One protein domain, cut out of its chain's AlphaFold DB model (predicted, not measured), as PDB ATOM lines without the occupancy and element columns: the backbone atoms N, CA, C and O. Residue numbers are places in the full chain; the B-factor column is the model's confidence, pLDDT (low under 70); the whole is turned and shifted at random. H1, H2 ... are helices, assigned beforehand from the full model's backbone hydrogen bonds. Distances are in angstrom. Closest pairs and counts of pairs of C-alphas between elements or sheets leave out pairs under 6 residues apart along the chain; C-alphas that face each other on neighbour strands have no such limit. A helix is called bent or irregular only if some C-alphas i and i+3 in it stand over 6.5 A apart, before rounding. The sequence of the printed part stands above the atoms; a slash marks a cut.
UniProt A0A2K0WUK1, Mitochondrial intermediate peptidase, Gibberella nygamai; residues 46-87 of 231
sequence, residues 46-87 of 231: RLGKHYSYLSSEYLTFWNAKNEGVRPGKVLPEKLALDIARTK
ATOM      1  N   ARG A  46      -4.566  51.768  34.738       94.44
ATOM      2  CA  ARG A  46      -5.034  50.953  33.609       94.44
ATOM      3  C   ARG A  46      -5.135  49.465  33.954       94.44
ATOM      4  O   ARG A  46      -6.028  48.790  33.447       94.44
ATOM      5  N   LEU A  47      -4.224  48.953  34.781       92.25
ATOM      6  CA  LEU A  47      -4.221  47.556  35.230       92.25
ATOM      7  C   LEU A  47      -5.208  47.312  36.377       92.25
ATOM      8  O   LEU A  47      -5.779  46.228  36.489       92.25
ATOM      9  N   GLY A  48      -5.390  48.306  37.246       89.44
ATOM     10  CA  GLY A  48      -6.208  48.200  38.444       89.44
ATOM     11  C   GLY A  48      -7.706  48.258  38.152       89.44
ATOM     12  O   GLY A  48      -8.209  49.190  37.527       89.44
ATOM     13  N   LYS A  49      -8.451  47.291  38.690       94.81
ATOM     14  CA  LYS A  49      -9.914  47.317  38.725       94.81
ATOM     15  C   LYS A  49     -10.398  46.780  40.064       94.81
ATOM     16  O   LYS A  49     -10.030  45.673  40.445       94.81
ATOM     17  N   HIS A  50     -11.239  47.538  40.770       96.50
ATOM     18  CA  HIS A  50     -11.789  47.068  42.040       96.50
ATOM     19  C   HIS A  50     -12.624  45.795  41.822       96.50
ATOM     20  O   HIS A  50     -13.493  45.754  40.942       96.50
ATOM     21  N   TYR A  51     -12.366  44.754  42.622       96.81
ATOM     22  CA  TYR A  51     -12.853  43.394  42.358       96.81
ATOM     23  C   TYR A  51     -14.383  43.292  42.315       96.81
ATOM     24  O   TYR A  51     -14.932  42.518  41.536       96.81
ATOM     25  N   SER A  52     -15.096  44.135  43.072       97.06
ATOM     26  CA  SER A  52     -16.565  44.160  43.048       97.06
ATOM     27  C   SER A  52     -17.136  44.447  41.652       97.06
ATOM     28  O   SER A  52     -18.297  44.148  41.392       97.06
ATOM     29  N   TYR A  53     -16.355  45.035  40.730       97.12
ATOM     30  CA  TYR A  53     -16.738  45.303  39.330       97.12
ATOM     31  C   TYR A  53     -16.429  44.152  38.363       97.12
ATOM     32  O   TYR A  53     -16.553  44.345  37.149       97.12
ATOM     33  N   LEU A  54     -15.975  42.995  38.848       96.38
ATOM     34  CA  LEU A  54     -15.657  41.840  38.004       96.38
ATOM     35  C   LEU A  54     -16.898  41.009  37.658       96.38
ATOM     36  O   LEU A  54     -17.029  40.605  36.508       96.38
ATOM     37  N   SER A  55     -17.820  40.811  38.605       97.50
ATOM     38  CA  SER A  55     -19.073  40.070  38.400       97.50
ATOM     39  C   SER A  55     -20.143  40.466  39.430       97.50
ATOM     40  O   SER A  55     -19.845  41.141  40.420       97.50
ATOM     41  N   SER A  56     -21.392  40.041  39.210       97.62
ATOM     42  CA  SER A  56     -22.483  40.181  40.187       97.62
ATOM     43  C   SER A  56     -22.195  39.418  41.482       97.62
ATOM     44  O   SER A  56     -22.470  39.932  42.560       97.62
ATOM     45  N   GLU A  57     -21.576  38.242  41.390       98.19
ATOM     46  CA  GLU A  57     -21.143  37.445  42.540       98.19
ATOM     47  C   GLU A  57     -20.163  38.220  43.436       98.19
ATOM     48  O   GLU A  57     -20.383  38.334  44.641       98.19
ATOM     49  N   TYR A  58     -19.130  38.841  42.853       97.75
ATOM     50  CA  TYR A  58     -18.179  39.656  43.617       97.75
ATOM     51  C   TYR A  58     -18.806  40.918  44.208       97.75
ATOM     52  O   TYR A  58     -18.374  41.380  45.266       97.75
ATOM     53  N   LEU A  59     -19.817  41.488  43.548       97.19
ATOM     54  CA  LEU A  59     -20.583  42.591  44.116       97.19
ATOM     55  C   LEU A  59     -21.390  42.133  45.335       97.19
ATOM     56  O   LEU A  59     -21.331  42.791  46.371       97.19
ATOM     57  N   THR A  60     -22.091  41.003  45.238       97.44
ATOM     58  CA  THR A  60     -22.824  40.409  46.363       97.44
ATOM     59  C   THR A  60     -21.887  40.110  47.530       97.44
ATOM     60  O   THR A  60     -22.187  40.483  48.662       97.44
ATOM     61  N   PHE A  61     -20.717  39.523  47.258       97.38
ATOM     62  CA  PHE A  61     -19.692  39.286  48.274       97.38
ATOM     63  C   PHE A  61     -19.228  40.586  48.946       97.38
ATOM     64  O   PHE A  61     -19.152  40.648  50.171       97.38
ATOM     65  N   TRP A  62     -18.947  41.638  48.166       97.38
ATOM     66  CA  TRP A  62     -18.525  42.930  48.715       97.38
ATOM     67  C   TRP A  62     -19.620  43.546  49.598       97.38
ATOM     68  O   TRP A  62     -19.322  43.930  50.728       97.38
ATOM     69  N   ASN A  63     -20.876  43.555  49.131       96.56
ATOM     70  CA  ASN A  63     -22.032  44.067  49.879       96.56
ATOM     71  C   ASN A  63     -22.268  43.302  51.193       96.56
ATOM     72  O   ASN A  63     -22.680  43.894  52.181       96.56
ATOM     73  N   ALA A  64     -22.003  41.992  51.224       97.25
ATOM     74  CA  ALA A  64     -22.165  41.176  52.428       97.25
ATOM     75  C   ALA A  64     -21.060  41.395  53.480       97.25
ATOM     76  O   ALA A  64     -21.206  40.964  54.623       97.25
ATOM     77  N   LYS A  65     -19.926  41.999  53.096       96.44
ATOM     78  CA  LYS A  65     -18.736  42.160  53.950       96.44
ATOM     79  C   LYS A  65     -18.403  43.608  54.295       96.44
ATOM     80  O   LYS A  65     -17.500  43.822  55.097       96.44
ATOM     81  N   ASN A  66     -19.067  44.580  53.680       95.94
ATOM     82  CA  ASN A  66     -18.729  45.989  53.820       95.94
ATOM     83  C   ASN A  66     -19.996  46.825  53.977       95.94
ATOM     84  O   ASN A  66     -20.986  46.605  53.283       95.94
ATOM     85  N   GLU A  67     -19.913  47.827  54.840       90.31
ATOM     86  CA  GLU A  67     -20.892  48.904  54.931       90.31
ATOM     87  C   GLU A  67     -20.366  50.126  54.161       90.31
ATOM     88  O   GLU A  67     -19.157  50.357  54.076       90.31
ATOM     89  N   GLY A  68     -21.268  50.927  53.592       89.12
ATOM     90  CA  GLY A  68     -20.921  52.198  52.955       89.12
ATOM     91  C   GLY A  68     -20.811  52.160  51.429       89.12
ATOM     92  O   GLY A  68     -21.441  51.353  50.744       89.12
ATOM     93  N   VAL A  69     -20.067  53.122  50.879       93.75
ATOM     94  CA  VAL A  69     -20.025  53.382  49.434       93.75
ATOM     95  C   VAL A  69     -19.025  52.453  48.756       93.75
ATOM     96  O   VAL A  69     -17.849  52.407  49.117       93.75
ATOM     97  N   ARG A  70     -19.492  51.745  47.725       94.88
ATOM     98  CA  ARG A  70     -18.645  50.923  46.857       94.88
ATOM     99  C   ARG A  70     -17.471  51.756  46.322       94.88
ATOM    100  O   ARG A  70     -17.723  52.794  45.707       94.88
ATOM    101  N   PRO A  71     -16.213  51.313  46.498       95.06
ATOM    102  CA  PRO A  71     -15.052  52.033  45.989       95.06
ATOM    103  C   PRO A  71     -15.140  52.272  44.485       95.06
ATOM    104  O   PRO A  71     -15.774  51.500  43.769       95.06
ATOM    105  N   GLY A  72     -14.461  53.307  43.993       95.00
ATOM    106  CA  GLY A  72     -14.371  53.565  42.559       95.00
ATOM    107  C   GLY A  72     -13.828  52.358  41.782       95.00
ATOM    108  O   GLY A  72     -13.001  51.591  42.275       95.00
ATOM    109  N   LYS A  73     -14.287  52.190  40.534       96.00
ATOM    110  CA  LYS A  73     -13.850  51.091  39.654       96.00
ATOM    111  C   LYS A  73     -12.340  51.112  39.401       96.00
ATOM    112  O   LYS A  73     -11.740  50.045  39.314       96.00
ATOM    113  N   VAL A  74     -11.772  52.305  39.244       96.38
ATOM    114  CA  VAL A  74     -10.365  52.557  38.898       96.38
ATOM    115  C   VAL A  74      -9.615  53.030  40.142       96.38
ATOM    116  O   VAL A  74     -10.196  53.702  40.996       96.38
ATOM    117  N   LEU A  75      -8.326  52.697  40.231       95.31
ATOM    118  CA  LEU A  75      -7.440  53.181  41.288       95.31
ATOM    119  C   LEU A  75      -7.408  54.728  41.300       95.31
ATOM    120  O   LEU A  75      -7.112  55.330  40.261       95.31
ATOM    121  N   PRO A  76      -7.690  55.397  42.435       95.75
ATOM    122  CA  PRO A  76      -7.606  56.853  42.517       95.75
ATOM    123  C   PRO A  76      -6.202  57.364  42.180       95.75
ATOM    124  O   PRO A  76      -5.212  56.798  42.642       95.75
ATOM    125  N   GLU A  77      -6.112  58.458  41.420       95.75
ATOM    126  CA  GLU A  77      -4.836  59.017  40.944       95.75
ATOM    127  C   GLU A  77      -3.867  59.313  42.091       95.75
ATOM    128  O   GLU A  77      -2.709  58.905  42.046       95.75
ATOM    129  N   LYS A  78      -4.359  59.940  43.167       96.69
ATOM    130  CA  LYS A  78      -3.553  60.207  44.363       96.69
ATOM    131  C   LYS A  78      -2.912  58.931  44.916       96.69
ATOM    132  O   LYS A  78      -1.733  58.943  45.246       96.69
ATOM    133  N   LEU A  79      -3.667  57.835  44.997       95.94
ATOM    134  CA  LEU A  79      -3.150  56.566  45.507       95.94
ATOM    135  C   LEU A  79      -2.140  55.941  44.534       95.94
ATOM    136  O   LEU A  79      -1.130  55.407  44.978       95.94
ATOM    137  N   ALA A  80      -2.363  56.050  43.222       96.69
ATOM    138  CA  ALA A  80      -1.398  55.605  42.216       96.69
ATOM    139  C   ALA A  80      -0.071  56.384  42.306       96.69
ATOM    140  O   ALA A  80       1.000  55.783  42.256       96.69
ATOM    141  N   LEU A  81      -0.138  57.706  42.499       96.94
ATOM    142  CA  LEU A  81       1.026  58.563  42.739       96.94
ATOM    143  C   LEU A  81       1.737  58.208  44.049       96.94
ATOM    144  O   LEU A  81       2.962  58.129  44.074       96.94
ATOM    145  N   ASP A  82       0.987  57.976  45.127       96.69
ATOM    146  CA  ASP A  82       1.559  57.604  46.421       96.69
ATOM    147  C   ASP A  82       2.247  56.229  46.357       96.69
ATOM    148  O   ASP A  82       3.350  56.095  46.876       96.69
ATOM    149  N   ILE A  83       1.679  55.244  45.647       95.69
ATOM    150  CA  ILE A  83       2.339  53.953  45.374       95.69
ATOM    151  C   ILE A  83       3.611  54.159  44.544       95.69
ATOM    152  O   ILE A  83       4.663  53.637  44.895       95.69
ATOM    153  N   ALA A  84       3.558  54.944  43.466       94.88
ATOM    154  CA  ALA A  84       4.733  55.203  42.633       94.88
ATOM    155  C   ALA A  84       5.893  55.829  43.433       94.88
ATOM    156  O   ALA A  84       7.056  55.482  43.227       94.88
ATOM    157  N   ARG A  85       5.583  56.707  44.397       93.50
ATOM    158  CA  ARG A  85       6.573  57.335  45.287       93.50
ATOM    159  C   ARG A  85       7.288  56.344  46.206       93.50
ATOM    160  O   ARG A  85       8.394  56.648  46.645       93.50
ATOM    161  N   THR A  86       6.707  55.179  46.496       94.00
ATOM    162  CA  THR A  86       7.351  54.188  47.371       94.00
ATOM    163  C   THR A  86       8.371  53.303  46.654       94.00
ATOM    164  O   THR A  86       9.075  52.562  47.338       94.00
ATOM    165  N   LYS A  87       8.526  53.420  45.322       91.69
ATOM    166  CA  LYS A  87       9.439  52.604  44.490       91.69
ATOM    167  C   LYS A  87      10.829  52.414  45.103       91.69
ATOM    168  O   LYS A  87      11.398  51.331  45.017       91.69
TER     169      LYS A  87
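Overview. This is residues 46 to 87 of the 231 residues of the protein "Mitochondrial intermediate peptidase" of Gibberella nygamai (UniProt A0A2K0WUK1). Two short helices sit at opposite ends of an elongated, loose model, and they have no contact with each other. The longer one, H2, makes one end, and its residues 81 to 87 stick out; H1 makes the other end, set crosswise to the long axis. Between them two stretches without a named element, residues 46 to 52 and residues 70 to 76, pass side by side in opposite directions. The printed part has 42 residues with two named helices, H1 then H2, and no named strand, and its class is all helix. The radius of gyration of the C-alphas is 12.4 A, and the C-alphas span 34 by 20 by 14 A.

Arrangement. H2, residues 77 to 87, is apart from H1, residues 56 to 65, with no C-alpha of the one within 8 A of the other. A long link of 11 residues joins them. Residues 81 to 87 of H2 stand free, and so do residues 64 to 69, of which 64 and 65 belong to H1. In H1 every O i to N i+4 pair is within hydrogen-bond range; in H2 5 of 7 are.

Along the chain. H2 runs from Glu 77, with its C-alpha at (-4.836, 59.017, 40.944), to Lys 87 at (9.439, 52.604, 44.490), 16.0 A from first to last C-alpha. H1 begins at Ser 56, with its C-alpha at (-22.483, 40.181, 40.187), and ends at Lys 65, 14.4 A away between C-alphas. Neither helix is bent or irregular.

Size, cuts and confidence. The two C-alphas farthest apart are those of Thr 60 and Lys 87, at 34.5 A. The C-alphas of Arg 46 and Lys 87, the first and last printed, are 18.2 A apart. The printed part has no cut. Its mean pLDDT is 95.5, and no printed residue is under 70.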